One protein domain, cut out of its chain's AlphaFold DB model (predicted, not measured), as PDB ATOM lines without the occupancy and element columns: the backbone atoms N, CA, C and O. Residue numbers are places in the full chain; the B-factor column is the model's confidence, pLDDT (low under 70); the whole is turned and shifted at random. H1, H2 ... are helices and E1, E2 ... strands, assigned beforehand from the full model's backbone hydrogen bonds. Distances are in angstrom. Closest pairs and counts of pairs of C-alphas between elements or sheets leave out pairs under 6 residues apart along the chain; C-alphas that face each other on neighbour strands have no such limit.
ATOM      1  N   SER A   2     180.294 128.937 152.052       90.06
ATOM      2  CA  SER A   2     179.059 128.369 152.603       90.06
ATOM      3  C   SER A   2     178.945 128.747 154.081       90.06
ATOM      4  O   SER A   2     179.950 128.891 154.779       90.06
ATOM      5  N   LEU A   3     177.721 128.856 154.596       83.00
ATOM      6  CA  LEU A   3     177.498 129.124 156.021       83.00
ATOM      7  C   LEU A   3     178.015 127.968 156.912       83.00
ATOM      8  O   LEU A   3     178.370 128.187 158.065       83.00
ATOM      9  N   SER A   4     178.166 126.754 156.360       86.19
ATOM     10  CA  SER A   4     178.866 125.646 157.032       86.19
ATOM     11  C   SER A   4     180.348 125.960 157.262       86.19
ATOM     12  O   SER A   4     180.884 125.628 158.318       86.19
ATOM     13  N   ASP A   5     181.008 126.620 156.306       93.50
ATOM     14  CA  ASP A   5     182.414 127.019 156.423       93.50
ATOM     15  C   ASP A   5     182.578 128.135 157.456       93.50
ATOM     16  O   ASP A   5     183.485 128.076 158.282       93.50
ATOM     17  N   GLU A   6     181.671 129.115 157.459       91.19
ATOM     18  CA  GLU A   6     181.687 130.224 158.420       91.19
ATOM     19  C   GLU A   6     181.413 129.748 159.858       91.19
ATOM     20  O   GLU A   6     182.065 130.218 160.794       91.19
ATOM     21  N   PHE A   7     180.536 128.753 160.038       88.56
ATOM     22  CA  PHE A   7     180.303 128.100 161.328       88.56
ATOM     23  C   PHE A   7     181.535 127.312 161.797       88.56
ATOM     24  O   PHE A   7     182.002 127.500 162.921       88.56
ATOM     25  N   LYS A   8     182.126 126.485 160.921       90.62
ATOM     26  CA  LYS A   8     183.382 125.763 161.204       90.62
ATOM     27  C   LYS A   8     184.531 126.724 161.515       90.62
ATOM     28  O   LYS A   8     185.355 126.424 162.376       90.62
ATOM     29  N   GLN A   9     184.589 127.876 160.847       94.50
ATOM     30  CA  GLN A   9     185.580 128.915 161.108       94.50
ATOM     31  C   GLN A   9     185.364 129.565 162.480       94.50
ATOM     32  O   GLN A   9     186.341 129.742 163.199       94.50
ATOM     33  N   ALA A  10     184.119 129.865 162.864       90.75
ATOM     34  CA  ALA A  10     183.797 130.417 164.183       90.75
ATOM     35  C   ALA A  10     184.130 129.433 165.324       90.75
ATOM     36  O   ALA A  10     184.734 129.831 166.318       90.75
ATOM     37  N   LEU A  11     183.836 128.135 165.148       89.06
ATOM     38  CA  LEU A  11     184.283 127.088 166.077       89.06
ATOM     39  C   LEU A  11     185.817 127.032 166.174       89.06
ATOM     40  O   LEU A  11     186.363 127.071 167.274       89.06
ATOM     41  N   ARG A  12     186.523 126.994 165.034       90.25
ATOM     42  CA  ARG A  12     187.999 126.947 164.987       90.25
ATOM     43  C   ARG A  12     188.676 128.208 165.529       90.25
ATOM     44  O   ARG A  12     189.799 128.114 166.009       90.25
ATOM     45  N   SER A  13     188.022 129.371 165.493       93.69
ATOM     46  CA  SER A  13     188.523 130.594 166.134       93.69
ATOM     47  C   SER A  13     188.186 130.692 167.628       93.69
ATOM     48  O   SER A  13     188.484 131.714 168.239       93.69
ATOM     49  N   GLY A  14     187.534 129.679 168.212       87.88
ATOM     50  CA  GLY A  14     187.053 129.703 169.597       87.88
ATOM     51  C   GLY A  14     185.888 130.672 169.841       87.88
ATOM     52  O   GLY A  14     185.488 130.873 170.987       87.88
ATOM     53  N   ASP A  15     185.319 131.259 168.784       89.88
ATOM     54  CA  ASP A  15     184.210 132.210 168.865       89.88
ATOM     55  C   ASP A  15     182.879 131.449 168.904       89.88
ATOM     56  O   ASP A  15     182.083 131.435 167.959       89.88
ATOM     57  N   LEU A  16     182.653 130.783 170.040       85.31
ATOM     58  CA  LEU A  16     181.417 130.051 170.316       85.31
ATOM     59  C   LEU A  16     180.183 130.963 170.265       85.31
ATOM     60  O   LEU A  16     179.104 130.489 169.931       85.31
ATOM     61  N   SER A  17     180.335 132.264 170.544       83.88
ATOM     62  CA  SER A  17     179.230 133.232 170.496       83.88
ATOM     63  C   SER A  17     178.780 133.493 169.060       83.88
ATOM     64  O   SER A  17     177.585 133.424 168.767       83.88
ATOM     65  N   LYS A  18     179.717 133.713 168.129       89.06
ATOM     66  CA  LYS A  18     179.414 133.812 166.695       89.06
ATOM     67  C   LYS A  18     178.932 132.481 166.121       89.06
ATOM     68  O   LYS A  18     177.978 132.480 165.348       89.06
ATOM     69  N   ALA A  19     179.551 131.362 166.505       87.19
ATOM     70  CA  ALA A  19     179.134 130.032 166.059       87.19
ATOM     71  C   ALA A  19     177.685 129.729 166.482       87.19
ATOM     72  O   ALA A  19     176.874 129.329 165.649       87.19
ATOM     73  N   PHE A  20     177.338 129.998 167.746       81.81
ATOM     74  CA  PHE A  20     175.979 129.851 168.260       81.81
ATOM     75  C   PHE A  20     175.004 130.818 167.586       81.81
ATOM     76  O   PHE A  20     173.968 130.375 167.106       81.81
ATOM     77  N   THR A  21     175.351 132.105 167.465       84.94
ATOM     78  CA  THR A  21     174.500 133.112 166.797       84.94
ATOM     79  C   THR A  21     174.154 132.692 165.368       84.94
ATOM     80  O   THR A  21     173.010 132.829 164.954       84.94
ATOM     81  N   MET A  22     175.121 132.132 164.634       86.75
ATOM     82  CA  MET A  22     174.974 131.689 163.245       86.75
ATOM     83  C   MET A  22     174.160 130.392 163.086       86.75
ATOM     84  O   MET A  22     173.511 130.202 162.057       86.75
ATOM     85  N   VAL A  23     174.177 129.505 164.088       83.44
ATOM     86  CA  VAL A  23     173.264 128.348 164.153       83.44
ATOM     87  C   VAL A  23     171.865 128.809 164.539       83.44
ATOM     88  O   VAL A  23     170.911 128.469 163.845       83.44
ATOM     89  N   ALA A  24     171.740 129.617 165.594       80.19
ATOM     90  CA  ALA A  24     170.472 130.148 166.077       80.19
ATOM     91  C   ALA A  24     169.738 130.901 164.961       80.19
ATOM     92  O   ALA A  24     168.644 130.494 164.597       80.19
ATOM     93  N   SER A  25     170.379 131.878 164.309       80.75
ATOM     94  CA  SER A  25     169.787 132.680 163.225       80.75
ATOM     95  C   SER A  25     169.418 131.899 161.955       80.75
ATOM     96  O   SER A  25     168.986 132.508 160.978       80.75
ATOM     97  N   LYS A  26     169.652 130.581 161.914       76.00
ATOM     98  CA  LYS A  26     169.303 129.712 160.782       76.00
ATOM     99  C   LYS A  26     168.434 128.513 161.166       76.00
ATOM    100  O   LYS A  26     167.668 128.039 160.336       76.00
ATOM    101  N   ALA A  27     168.524 128.040 162.408       72.25
ATOM    102  CA  ALA A  27     167.637 127.025 162.972       72.25
ATOM    103  C   ALA A  27     166.240 127.580 163.311       72.25
ATOM    104  O   ALA A  27     165.331 126.812 163.614       72.25
ATOM    105  N   THR A  28     166.067 128.903 163.274       81.00
ATOM    106  CA  THR A  28     164.859 129.587 163.742       81.00
ATOM    107  C   THR A  28     163.790 129.825 162.683       81.00
ATOM    108  O   THR A  28     162.777 130.419 163.018       81.00
ATOM    109  N   VAL A  29     163.960 129.362 161.443       86.62
ATOM    110  CA  VAL A  29     162.904 129.422 160.417       86.62
ATOM    111  C   VAL A  29     162.456 128.004 160.072       86.62
ATOM    112  O   VAL A  29     163.141 127.276 159.353       86.62
ATOM    113  N   LEU A  30     161.295 127.608 160.593       86.69
ATOM    114  CA  LEU A  30     160.643 126.338 160.283       86.69
ATOM    115  C   LEU A  30     159.667 126.535 159.120       86.69
ATOM    116  O   LEU A  30     158.604 127.122 159.294       86.69
ATOM    117  N   LYS A  31     160.006 125.984 157.952       92.62
ATOM    118  CA  LYS A  31     159.105 125.881 156.796       92.62
ATOM    119  C   LYS A  31     158.476 124.488 156.754       92.62
ATOM    120  O   LYS A  31     159.190 123.497 156.613       92.62
ATOM    121  N   ILE A  32     157.151 124.409 156.849       91.88
ATOM    122  CA  ILE A  32     156.373 123.172 156.690       91.88
ATOM    123  C   ILE A  32     155.432 123.346 155.504       91.88
ATOM    124  O   ILE A  32     154.578 124.226 155.509       91.88
ATOM    125  N   THR A  33     155.550 122.467 154.510       93.25
ATOM    126  CA  THR A  33     154.634 122.413 153.365       93.25
ATOM    127  C   THR A  33     153.886 121.087 153.375       93.25
ATOM    128  O   THR A  33     154.488 120.018 153.449       93.25
ATOM    129  N   THR A  34     152.561 121.137 153.281       92.12
ATOM    130  CA  THR A  34     151.692 119.959 153.191       92.12
ATOM    131  C   THR A  34     150.864 120.060 151.916       92.12
ATOM    132  O   THR A  34     150.097 121.003 151.750       92.12
ATOM    133  N   ARG A  35     151.024 119.099 151.001       91.62
ATOM    134  CA  ARG A  35     150.431 119.116 149.650       91.62
ATOM    135  C   ARG A  35     149.551 117.894 149.399       91.62
ATOM    136  O   ARG A  35     149.887 116.794 149.835       91.62
ATOM    137  N   VAL A  36     148.459 118.065 148.652       89.00
ATOM    138  CA  VAL A  36     147.599 116.945 148.224       89.00
ATOM    139  C   VAL A  36     148.141 116.356 146.924       89.00
ATOM    140  O   VAL A  36     147.771 116.788 145.835       89.00
ATOM    141  N   VAL A  37     149.010 115.347 147.030       88.50
ATOM    142  CA  VAL A  37     149.483 114.598 145.855       88.50
ATOM    143  C   VAL A  37     148.349 113.718 145.328       88.50
ATOM    144  O   VAL A  37     147.914 112.779 145.996       88.50
ATOM    145  N   ARG A  38     147.871 114.003 144.115       82.81
ATOM    146  CA  ARG A  38     146.973 113.115 143.365       82.81
ATOM    147  C   ARG A  38     147.839 112.178 142.518       82.81
ATOM    148  O   ARG A  38     148.767 112.660 141.892       82.81
ATOM    149  N   HIS A  39     147.547 110.871 142.557       82.38
ATOM    150  CA  HIS A  39     148.198 109.761 141.826       82.38
ATOM    151  C   HIS A  39     149.577 110.042 141.188       82.38
ATOM    152  O   HIS A  39     149.659 110.638 140.116       82.38
ATOM    153  N   LEU A  40     150.631 109.485 141.800       72.19
ATOM    154  CA  LEU A  40     152.050 109.598 141.405       72.19
ATOM    155  C   LEU A  40     152.341 109.327 139.912       72.19
ATOM    156  O   LEU A  40     153.349 109.791 139.387       72.19
ATOM    157  N   ASP A  41     151.472 108.570 139.240       78.81
ATOM    158  CA  ASP A  41     151.570 108.201 137.823       78.81
ATOM    159  C   ASP A  41     151.327 109.387 136.868       78.81
ATOM    160  O   ASP A  41     151.738 109.360 135.706       78.81
ATOM    161  N   GLN A  42     150.652 110.437 137.345       70.00
ATOM    162  CA  GLN A  42     150.618 111.736 136.686       70.00
ATOM    163  C   GLN A  42     151.661 112.628 137.353       70.00
ATOM    164  O   GLN A  42     151.619 112.846 138.560       70.00
ATOM    165  N   GLY A  43     152.592 113.159 136.553       75.75
ATOM    166  CA  GLY A  43     153.599 114.126 136.996       75.75
ATOM    167  C   GLY A  43     152.970 115.478 137.326       75.75
ATOM    168  O   GLY A  43     153.148 116.440 136.581       75.75
ATOM    169  N   ASP A  44     152.195 115.518 138.407       71.25
ATOM    170  CA  ASP A  44     151.541 116.707 138.933       71.25
ATOM    171  C   ASP A  44     152.640 117.620 139.495       71.25
ATOM    172  O   ASP A  44     153.180 117.394 140.578       71.25
ATOM    173  N   THR A  45     153.048 118.599 138.683       74.62
ATOM    174  CA  THR A  45     154.083 119.583 139.024       74.62
ATOM    175  C   THR A  45     153.749 120.271 140.341       74.62
ATOM    176  O   THR A  45     152.573 120.549 140.576       74.62
ATOM    177  N   ASP A  46     154.768 120.583 141.151       84.62
ATOM    178  CA  ASP A  46     154.615 121.277 142.437       84.62
ATOM    179  C   ASP A  46     153.901 122.623 142.265       84.62
ATOM    180  O   ASP A  46     154.489 123.645 141.914       84.62
ATOM    181  N   ASP A  47     152.591 122.578 142.473       88.44
ATOM    182  CA  ASP A  47     151.663 123.673 142.262       88.44
ATOM    183  C   ASP A  47     151.238 124.211 143.635       88.44
ATOM    184  O   ASP A  47     150.508 123.519 144.360       88.44
ATOM    185  N   PRO A  48     151.674 125.428 144.017       88.12
ATOM    186  CA  PRO A  48     151.374 125.994 145.328       88.12
ATOM    187  C   PRO A  48     149.870 126.234 145.547       88.12
ATOM    188  O   PRO A  48     149.447 126.404 146.688       88.12
ATOM    189  N   SER A  49     149.032 126.175 144.499       90.00
ATOM    190  CA  SER A  49     147.570 126.195 144.647       90.00
ATOM    191  C   SER A  49     147.019 124.997 145.444       90.00
ATOM    192  O   SER A  49     145.949 125.109 146.042       90.00
ATOM    193  N   LYS A  50     147.757 123.876 145.510       91.31
ATOM    194  CA  LYS A  50     147.342 122.598 146.130       91.31
ATOM    195  C   LYS A  50     148.036 122.294 147.465       91.31
ATOM    196  O   LYS A  50     147.987 121.151 147.939       91.31
ATOM    197  N   SER A  51     148.702 123.280 148.065       92.56
ATOM    198  CA  SER A  51     149.433 123.128 149.327       92.56
ATOM    199  C   SER A  51     148.992 124.098 150.418       92.56
ATOM    200  O   SER A  51     148.490 125.186 150.147       92.56
ATOM    201  N   LEU A  52     149.240 123.700 151.662       93.50
ATOM    202  CA  LEU A  52     149.316 124.578 152.824       93.50
ATOM    203  C   LEU A  52     150.793 124.779 153.164       93.50
ATOM    204  O   LEU A  52     151.549 123.800 153.197       93.50
ATOM    205  N   HIS A  53     151.196 126.021 153.404       95.12
ATOM    206  CA  HIS A  53     152.547 126.377 153.820       95.12
ATOM    207  C   HIS A  53     152.486 127.148 155.138       95.12
ATOM    208  O   HIS A  53     151.776 128.146 155.239       95.12
ATOM    209  N   THR A  54     153.249 126.703 156.132       95.25
ATOM    210  CA  THR A  54     153.519 127.463 157.354       95.25
ATOM    211  C   THR A  54     154.999 127.797 157.387       95.25
ATOM    212  O   THR A  54     155.841 126.894 157.368       95.25
ATOM    213  N   GLU A  55     155.305 129.081 157.511       94.44
ATOM    214  CA  GLU A  55     156.614 129.583 157.902       94.44
ATOM    215  C   GLU A  55     156.529 130.116 159.336       94.44
ATOM    216  O   GLU A  55     155.795 131.056 159.639       94.44
ATOM    217  N   LEU A  56     157.249 129.458 160.242       90.25
ATOM    218  CA  LEU A  56     157.337 129.808 161.654       90.25
ATOM    219  C   LEU A  56     158.734 130.364 161.944       90.25
ATOM    220  O   LEU A  56     159.716 129.619 161.937       90.25
ATOM    221  N   ASP A  57     158.804 131.658 162.254       88.19
ATOM    222  CA  ASP A  57     159.992 132.287 162.828       88.19
ATOM    223  C   ASP A  57     159.966 132.138 164.358       88.19
ATOM    224  O   ASP A  57     159.085 132.646 165.055       88.19
ATOM    225  N   LEU A  58     160.958 131.422 164.878       84.12
ATOM    226  CA  LEU A  58     161.128 131.069 166.285       84.12
ATOM    227  C   LEU A  58     161.847 132.157 167.107       84.12
ATOM    228  O   LEU A  58     161.825 132.078 168.331       84.12
ATOM    229  N   ILE A  59     162.464 133.164 166.471       81.19
ATOM    230  CA  ILE A  59     162.993 134.366 167.148       81.19
ATOM    231  C   ILE A  59     161.877 135.398 167.288       81.19
ATOM    232  O   ILE A  59     161.632 135.918 168.373       81.19
ATOM    233  N   ASN A  60     161.206 135.705 166.178       83.69
ATOM    234  CA  ASN A  60     160.188 136.752 166.125       83.69
ATOM    235  C   ASN A  60     158.809 136.268 166.612       83.69
ATOM    236  O   ASN A  60     157.911 137.085 166.813       83.69
ATOM    237  N   GLY A  61     158.622 134.954 166.786       81.69
ATOM    238  CA  GLY A  61     157.343 134.341 167.159       81.69
ATOM    239  C   GLY A  61     156.263 134.472 166.079       81.69
ATOM    240  O   GLY A  61     155.083 134.248 166.360       81.69
ATOM    241  N   THR A  62     156.640 134.878 164.863       87.38
ATOM    242  CA  THR A  62     155.716 135.128 163.758       87.38
ATOM    243  C   THR A  62     155.418 133.840 163.011       87.38
ATOM    244  O   THR A  62     156.319 133.186 162.492       87.38
ATOM    245  N   VAL A  63     154.129 133.514 162.941       88.38
ATOM    246  CA  VAL A  63     153.593 132.431 162.114       88.38
ATOM    247  C   VAL A  63     152.947 133.063 160.890       88.38
ATOM    248  O   VAL A  63     151.960 133.791 161.037       88.38
ATOM    249  N   GLU A  64     153.497 132.787 159.713       93.56
ATOM    250  CA  GLU A  64     152.928 133.160 158.421       93.56
ATOM    251  C   GLU A  64     152.381 131.890 157.757       93.56
ATOM    252  O   GLU A  64     153.085 130.892 157.608       93.56
ATOM    253  N   ASN A  65     151.086 131.899 157.437       91.88
ATOM    254  CA  ASN A  65     150.381 130.750 156.872       91.88
ATOM    255  C   ASN A  65     149.845 131.112 155.486       91.88
ATOM    256  O   ASN A  65     148.957 131.960 155.379       91.88
ATOM    257  N   GLU A  66     150.336 130.439 154.451       93.56
ATOM    258  CA  GLU A  66     149.814 130.538 153.091       93.56
ATOM    259  C   GLU A  66     148.915 129.336 152.780       93.56
ATOM    260  O   GLU A  66     149.237 128.179 153.070       93.56
ATOM    261  N   ILE A  67     147.764 129.612 152.168       93.88
ATOM    262  CA  ILE A  67     146.784 128.604 151.762       93.88
ATOM    263  C   ILE A  67     146.645 128.680 150.244       93.88
ATOM    264  O   ILE A  67     146.228 129.709 149.711       93.88
ATOM    265  N   GLY A  68     146.966 127.585 149.555       93.81
ATOM    266  CA  GLY A  68     146.772 127.467 148.116       93.81
ATOM    267  C   GLY A  68     145.315 127.713 147.711       93.81
ATOM    268  O   GLY A  68     144.387 127.165 148.310       93.81
ATOM    269  N   ALA A  69     145.105 128.558 146.698       93.06
ATOM    270  CA  ALA A  69     143.772 129.040 146.330       93.06
ATOM    271  C   ALA A  69     142.796 127.914 145.931       93.06
ATOM    272  O   ALA A  69     141.619 127.983 146.276       93.06
ATOM    273  N   ASP A  70     143.287 126.852 145.284       91.69
ATOM    274  CA  ASP A  70     142.485 125.714 144.811       91.69
ATOM    275  C   ASP A  70     142.025 124.777 145.949       91.69
ATOM    276  O   ASP A  70     141.153 123.929 145.744       91.69
ATOM    277  N   LEU A  71     142.580 124.920 147.160       90.38
ATOM    278  CA  LEU A  71     142.105 124.212 148.352       90.38
ATOM    279  C   LEU A  71     140.893 124.893 149.004       90.38
ATOM    280  O   LEU A  71     140.064 124.202 149.608       90.38
ATOM    281  N   LEU A  72     140.772 126.220 148.899       93.06
ATOM    282  CA  LEU A  72     139.734 126.990 149.587       93.06
ATOM    283  C   LEU A  72     138.328 126.540 149.155       93.06
ATOM    284  O   LEU A  72     137.986 126.516 147.975       93.06
ATOM    285  N   GLY A  73     137.496 126.179 150.135       89.69
ATOM    286  CA  GLY A  73     136.132 125.690 149.903       89.69
ATOM    287  C   GLY A  73     136.006 124.195 149.580       89.69
ATOM    288  O   GLY A  73     134.896 123.731 149.327       89.69
ATOM    289  N   THR A  74     137.094 123.416 149.612       91.88
ATOM    290  CA  THR A  74     137.033 121.949 149.462       91.88
ATOM    291  C   THR A  74     136.851 121.233 150.810       91.88
ATOM    292  O   THR A  74     137.431 121.624 151.818       91.88
ATOM    293  N   GLU A  75     136.122 120.112 150.844       91.44
ATOM    294  CA  GLU A  75     136.066 119.229 152.035       91.44
ATOM    295  C   GLU A  75     137.443 118.609 152.364       91.44
ATOM    296  O   GLU A  75     137.750 118.275 153.512       91.44
ATOM    297  N   GLN A  76     138.304 118.502 151.345       88.56
ATOM    298  CA  GLN A  76     139.695 118.062 151.467       88.56
ATOM    299  C   GLN A  76     140.530 119.054 152.293       88.56
ATOM    300  O   GLN A  76     141.382 118.617 153.065       88.56
ATOM    301  N   TYR A  77     140.253 120.361 152.204       93.19
ATOM    302  CA  TYR A  77     140.959 121.385 152.976       93.19
ATOM    303  C   TYR A  77     140.782 121.221 154.488       93.19
ATOM    304  O   TYR A  77     141.773 121.343 155.191       93.19
ATOM    305  N   GLN A  78     139.598 120.871 155.006       92.75
ATOM    306  CA  GLN A  78     139.418 120.682 156.459       92.75
ATOM    307  C   GLN A  78     140.301 119.549 157.010       92.75
ATOM    308  O   GLN A  78     140.979 119.705 158.026       92.75
ATOM    309  N   HIS A  79     140.353 118.422 156.294       92.25
ATOM    310  CA  HIS A  79     141.195 117.277 156.646       92.25
ATOM    311  C   HIS A  79     142.690 117.618 156.533       92.25
ATOM    312  O   HIS A  79     143.480 117.287 157.419       92.25
ATOM    313  N   LEU A  80     143.071 118.323 155.463       92.88
ATOM    314  CA  LEU A  80     144.442 118.771 155.226       92.88
ATOM    315  C   LEU A  80     144.899 119.803 156.265       92.88
ATOM    316  O   LEU A  80     146.027 119.723 156.732       92.88
ATOM    317  N   GLN A  81     144.023 120.733 156.652       94.12
ATOM    318  CA  GLN A  81     144.259 121.770 157.655       94.12
ATOM    319  C   GLN A  81     144.515 121.148 159.028       94.12
ATOM    320  O   GLN A  81     145.512 121.487 159.661       94.12
ATOM    321  N   HIS A  82     143.680 120.196 159.457       93.69
ATOM    322  CA  HIS A  82     143.885 119.472 160.714       93.69
ATOM    323  C   HIS A  82     145.214 118.698 160.714       93.69
ATOM    324  O   HIS A  82     146.008 118.814 161.648       93.69
ATOM    325  N   PHE A  83     145.509 117.950 159.643       94.62
ATOM    326  CA  PHE A  83     146.784 117.239 159.512       94.62
ATOM    327  C   PHE A  83     147.988 118.198 159.497       94.62
ATOM    328  O   PHE A  83     148.989 117.950 160.165       94.62
ATOM    329  N   HIS A  84     147.888 119.325 158.791       94.69
ATOM    330  CA  HIS A  84     148.935 120.343 158.719       94.69
ATOM    331  C   HIS A  84     149.184 121.005 160.082       94.69
ATOM    332  O   HIS A  84     150.331 121.102 160.504       94.69
ATOM    333  N   GLN A  85     148.133 121.351 160.835       93.56
ATOM    334  CA  GLN A  85     148.245 121.834 162.220       93.56
ATOM    335  C   GLN A  85     148.914 120.798 163.141       93.56
ATOM    336  O   GLN A  85     149.741 121.156 163.984       93.56
ATOM    337  N   GLN A  86     148.632 119.506 162.946       95.31
ATOM    338  CA  GLN A  86     149.311 118.423 163.662       95.31
ATOM    339  C   GLN A  86     150.807 118.336 163.294       95.31
ATOM    340  O   GLN A  86     151.643 118.171 164.181       95.31
ATOM    341  N   GLN A  87     151.176 118.515 162.020       93.62
ATOM    342  CA  GLN A  87     152.585 118.586 161.604       93.62
ATOM    343  C   GLN A  87     153.294 119.837 162.149       93.62
ATOM    344  O   GLN A  87     154.421 119.737 162.627       93.62
ATOM    345  N   VAL A  88     152.639 121.003 162.139       91.88
ATOM    346  CA  VAL A  88     153.195 122.269 162.654       91.88
ATOM    347  C   VAL A  88     153.443 122.204 164.160       91.88
ATOM    348  O   VAL A  88     154.525 122.569 164.618       91.88
ATOM    349  N   SER A  89     152.495 121.677 164.935       91.75
ATOM    350  CA  SER A  89     152.656 121.495 166.386       91.75
ATOM    351  C   SER A  89     153.742 120.466 166.738       91.75
ATOM    352  O   SER A  89     154.577 120.741 167.603       91.75
ATOM    353  N   GLN A  90     153.811 119.330 166.033       93.25
ATOM    354  CA  GLN A  90     154.893 118.349 166.207       93.25
ATOM    355  C   GLN A  90     156.267 118.899 165.792       93.25
ATOM    356  O   GLN A  90     157.263 118.629 166.465       93.25
ATOM    357  N   GLY A  91     156.336 119.677 164.707       88.69
ATOM    358  CA  GLY A  91     157.563 120.322 164.237       88.69
ATOM    359  C   GLY A  91     158.078 121.381 165.213       88.69
ATOM    360  O   GLY A  91     159.252 121.358 165.575       88.69
ATOM    361  N   ASN A  92     157.188 122.250 165.704       87.44
ATOM    362  CA  ASN A  92     157.506 123.261 166.714       87.44
ATOM    363  C   ASN A  92     158.048 122.604 167.999       87.44
ATOM    364  O   ASN A  92     159.136 122.958 168.449       87.44
ATOM    365  N   ARG A  93     157.372 121.565 168.521       90.62
ATOM    366  CA  ARG A  93     157.840 120.807 169.698       90.62
ATOM    367  C   ARG A  93     159.246 120.224 169.492       90.62
ATOM    368  O   ARG A  93     160.130 120.484 170.301       90.62
ATOM    369  N   LYS A  94     159.485 119.521 168.378       89.44
ATOM    370  CA  LYS A  94     160.807 118.945 168.061       89.44
ATOM    371  C   LYS A  94     161.911 119.996 167.952       89.44
ATOM    372  O   LYS A  94     163.066 119.701 168.247       89.44
ATOM    373  N   ILE A  95     161.605 121.219 167.517       86.06
ATOM    374  CA  ILE A  95     162.613 122.286 167.472       86.06
ATOM    375  C   ILE A  95     162.843 122.898 168.855       86.06
ATOM    376  O   ILE A  95     163.994 123.165 169.187       86.06
ATOM    377  N   GLN A  96     161.817 123.030 169.698       85.81
ATOM    378  CA  GLN A  96     161.995 123.426 171.102       85.81
ATOM    379  C   GLN A  96     162.893 122.427 171.855       85.81
ATOM    380  O   GLN A  96     163.864 122.844 172.484       85.81
ATOM    381  N   GLU A  97     162.653 121.119 171.692       88.62
ATOM    382  CA  GLU A  97     163.502 120.036 172.220       88.62
ATOM    383  C   GLU A  97     164.961 120.160 171.728       88.62
ATOM    384  O   GLU A  97     165.903 120.138 172.525       88.62
ATOM    385  N   ASN A  98     165.173 120.371 170.422       83.56
ATOM    386  CA  ASN A  98     166.514 120.556 169.848       83.56
ATOM    387  C   ASN A  98     167.215 121.837 170.345       83.56
ATOM    388  O   ASN A  98     168.414 121.814 170.619       83.56
ATOM    389  N   VAL A  99     166.495 122.957 170.476       84.62
ATOM    390  CA  VAL A  99     167.037 124.225 170.995       84.62
ATOM    391  C   VAL A  99     167.423 124.083 172.467       84.62
ATOM    392  O   VAL A  99     168.506 124.526 172.851       84.62
ATOM    393  N   GLN A 100     166.608 123.399 173.274       87.12
ATOM    394  CA  GLN A 100     166.930 123.085 174.667       87.12
ATOM    395  C   GLN A 100     168.176 122.186 174.770       87.12
ATOM    396  O   GLN A 100     169.072 122.461 175.569       87.12
ATOM    397  N   GLY A 101     168.297 121.166 173.914       87.62
ATOM    398  CA  GLY A 101     169.498 120.325 173.828       87.62
ATOM    399  C   GLY A 101     170.762 121.108 173.438       87.62
ATOM    400  O   GLY A 101     171.829 120.899 174.018       87.62
ATOM    401  N   LEU A 102     170.650 122.069 172.512       83.38
ATOM    402  CA  LEU A 102     171.751 122.969 172.146       83.38
ATOM    403  C   LEU A 102     172.146 123.913 173.295       83.38
ATOM    404  O   LEU A 102     173.338 124.144 173.498       83.38
ATOM    405  N   GLN A 103     171.184 124.418 174.074       84.56
ATOM    406  CA  GLN A 103     171.454 125.218 175.277       84.56
ATOM    407  C   GLN A 103     172.198 124.403 176.347       84.56
ATOM    408  O   GLN A 103     173.198 124.876 176.888       84.56
ATOM    409  N   GLN A 104     171.776 123.160 176.605       89.19
ATOM    410  CA  GLN A 104     172.455 122.250 177.537       89.19
ATOM    411  C   GLN A 104     173.892 121.937 177.088       89.19
ATOM    412  O   GLN A 104     174.824 121.996 177.892       89.19
ATOM    413  N   LEU A 105     174.099 121.661 175.795       85.38
ATOM    414  CA  LEU A 105     175.426 121.399 175.232       85.38
ATOM    415  C   LEU A 105     176.330 122.641 175.307       85.38
ATOM    416  O   LEU A 105     177.509 122.521 175.639       85.38
ATOM    417  N   PHE A 106     175.788 123.839 175.067       83.94
ATOM    418  CA  PHE A 106     176.514 125.097 175.259       83.94
ATOM    419  C   PHE A 106     176.915 125.309 176.726       83.94
ATOM    420  O   PHE A 106     178.075 125.614 177.004       83.94
ATOM    421  N   GLN A 107     175.997 125.084 177.671       86.81
ATOM    422  CA  GLN A 107     176.285 125.185 179.103       86.81
ATOM    423  C   GLN A 107     177.396 124.203 179.516       86.81
ATOM    424  O   GLN A 107     178.341 124.602 180.199       86.81
ATOM    425  N   LEU A 108     177.357 122.961 179.015       89.12
ATOM    426  CA  LEU A 108     178.423 121.976 179.208       89.12
ATOM    427  C   LEU A 108     179.769 122.476 178.653       89.12
ATOM    428  O   LEU A 108     180.749 122.511 179.396       89.12
ATOM    429  N   LEU A 109     179.825 122.922 177.391       84.31
ATOM    430  CA  LEU A 109     181.054 123.448 176.777       84.31
ATOM    431  C   LEU A 109     181.655 124.611 177.573       84.31
ATOM    432  O   LEU A 109     182.870 124.662 177.761       84.31
ATOM    433  N   VAL A 110     180.823 125.524 178.080       85.50
ATOM    434  CA  VAL A 110     181.313 126.648 178.883       85.50
ATOM    435  C   VAL A 110     181.796 126.186 180.264       85.50
ATOM    436  O   VAL A 110     182.837 126.667 180.711       85.50
ATOM    437  N   THR A 111     181.145 125.216 180.919       88.31
ATOM    438  CA  THR A 111     181.690 124.632 182.167       88.31
ATOM    439  C   THR A 111     183.018 123.900 181.946       88.31
ATOM    440  O   THR A 111     183.913 124.016 182.778       88.31
ATOM    441  N   LEU A 112     183.208 123.233 180.802       85.38
ATOM    442  CA  LEU A 112     184.485 122.607 180.437       85.38
ATOM    443  C   LEU A 112     185.585 123.652 180.180       85.38
ATOM    444  O   LEU A 112     186.696 123.497 180.685       85.38
ATOM    445  N   GLN A 113     185.280 124.754 179.486       82.69
ATOM    446  CA  GLN A 113     186.221 125.873 179.320       82.69
ATOM    447  C   GLN A 113     186.546 126.587 180.641       82.69
ATOM    448  O   GLN A 113     187.658 127.083 180.816       82.69
ATOM    449  N   GLN A 114     185.599 126.654 181.582       81.69
ATOM    450  CA  GLN A 114     185.865 127.147 182.934       81.69
ATOM    451  C   GLN A 114     186.767 126.184 183.707       81.69
ATOM    452  O   GLN A 114     187.706 126.642 184.347       81.69
ATOM    453  N   TYR A 115     186.526 124.873 183.620       83.06
ATOM    454  CA  TYR A 115     187.338 123.857 184.289       83.06
ATOM    455  C   TYR A 115     188.789 123.870 183.793       83.06
ATOM    456  O   TYR A 115     189.699 123.984 184.607       83.06
ATOM    457  N   ASP A 116     189.006 123.861 182.473       80.38
ATOM    458  CA  ASP A 116     190.345 123.934 181.872       80.38
ATOM    459  C   ASP A 116     191.103 125.214 182.281       80.38
ATOM    460  O   ASP A 116     192.303 125.191 182.555       80.38
ATOM    461  N   ARG A 117     190.396 126.343 182.429       73.56
ATOM    462  CA  ARG A 117     190.987 127.579 182.963       73.56
ATOM    463  C   ARG A 117     191.247 127.515 184.468       73.56
ATOM    464  O   ARG A 117     192.286 127.998 184.899       73.56
ATOM    465  N   LEU A 118     190.372 126.892 185.258       73.38
ATOM    466  CA  LEU A 118     190.587 126.673 186.696       73.38
ATOM    467  C   LEU A 118     191.779 125.743 186.969       73.38
ATOM    468  O   LEU A 118     192.458 125.921 187.978       73.38
ATOM    469  N   THR A 119     192.076 124.795 186.075       76.75
ATOM    470  CA  THR A 119     193.272 123.945 186.178       76.75
ATOM    471  C   THR A 119     194.560 124.622 185.701       76.75
ATOM    472  O   THR A 119     195.633 124.151 186.067       76.75
ATOM    473  N   ASN A 120     194.486 125.705 184.912       73.62
ATOM    474  CA  ASN A 120     195.649 126.269 184.205       73.62
ATOM    475  C   ASN A 120     195.904 127.787 184.387       73.62
ATOM    476  O   ASN A 120     196.936 128.265 183.914       73.62
ATOM    477  N   ALA A 121     195.029 128.572 185.036       54.28
ATOM    478  CA  ALA A 121     195.172 130.036 185.130       54.28
ATOM    479  C   ALA A 121     194.687 130.655 186.462       54.28
ATOM    480  O   ALA A 121     193.560 130.452 186.902       54.28
ATOM    481  N   GLU A 122     195.519 131.513 187.066       52.88
ATOM    482  CA  GLU A 122     195.332 132.099 188.410       52.88
ATOM    483  C   GLU A 122     194.301 133.258 188.504       52.88
ATOM    484  O   GLU A 122     194.338 134.038 189.457       52.88
ATOM    485  N   ALA A 123     193.397 133.429 187.529       59.91
ATOM    486  CA  ALA A 123     192.539 134.620 187.417       59.91
ATOM    487  C   ALA A 123     191.031 134.287 187.308       59.91
ATOM    488  O   ALA A 123     190.635 133.573 186.384       59.91
ATOM    489  N   PRO A 124     190.161 134.828 188.190       52.22
ATOM    490  CA  PRO A 124     188.715 134.613 188.113       52.22
ATOM    491  C   PRO A 124     188.081 135.378 186.940       52.22
ATOM    492  O   PRO A 124     188.494 136.490 186.606       52.22
ATOM    493  N   LEU A 125     187.048 134.789 186.332       56.06
ATOM    494  CA  LEU A 125     186.343 135.333 185.166       56.06
ATOM    495  C   LEU A 125     185.048 136.058 185.544       56.06
ATOM    496  O   LEU A 125     184.358 135.678 186.488       56.06
TER     497      LEU A 125
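AT A GLANCE: This is residues 2 to 125 of the 863 residues of the protein "Surface protein SdrI, putative" of Synechococcus sp. NIES-970 (UniProt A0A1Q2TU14). One very long helix, H3, makes nearly the whole length of a rod, with a small three-stranded sheet, E1 E2 E3, packed along the part of it nearer its first residue. The helical hairpin H1 and H2 continues beyond the sheet, with H2 near H3 and H1 farther out; residues 39 to 44 stick out near one end, and residues 118 to 123 stand free at the other. The printed part has 124 residues, with three named helices and three named strands in the order H1 H2 E1 E2 E3 H3; the sheet is antiparallel, in the order E1 - E2 - E3, and the class is mixed, helices and strands. The whole is extended, with a radius of gyration of the C-alphas of 21.5 A and spans of 71 by 27 by 25 A.

IN THESE COORDINATES: Find C-alpha 3 at (177.498, 129.124, 156.021); from there H1 runs through residues 3 to 12, 14.0 A long. H2 follows as residues 16 to 27, 15.9 A. Go on to E1, residues 29 to 35, which begins at C-alpha 29 at (162.904, 129.422, 160.417) and is 19.4 A long. E2 is residues 51 to 57, also 19.4 A, and E3 is residues 63 to 67, 13.0 A. H3, residues 75 to 120, covers 68.1 A and ends at C-alpha 120 at (195.649, 126.269, 184.205).

HOW THE PARTS SIT: Look first at the C-alphas of Ala 10 and Ala 19, 5.0 A apart, the closest of H1 and H2; these helices touch and form a hairpin, opposite ways at a shallow tilt of 23 degrees. Next, E1, E2 and E3 form a meander, each strand the antiparallel neighbour of the one before. Between E1 and E2, N 32 and O 54 are within hydrogen-bond range at 2.9 A; between E2 and E3, N 66 and O 53 are at 2.8 A. H3 is on one face of this sheet, giving two layers, a helix over a sheet, at a height over the sheet of 6.7 A. It lies over E1 and E2 and runs along the strands, at 27 degrees to E1 on the local plane. The closest C-alphas of E1 and H3 are those of Thr 34 and His 84, 6.2 A apart. H2 and H3 are near each other, with 13 pairs of C-alphas within 10 A, while H1 and H3 are apart. Every O i to N i+4 pair is within hydrogen-bond range in H1, 7 of 8 in H2 and 41 of 42 in H3.

THE WHOLE: The two C-alphas farthest apart, those of Gln 42 and Glu 122, are 71.3 A from each other. The printed part has no cut. The link from E1 to E2, residues 36 to 50, is long. Check the B-factor column at residues 121 to 125: these are under 70, while the mean pLDDT of the printed part is 86.0.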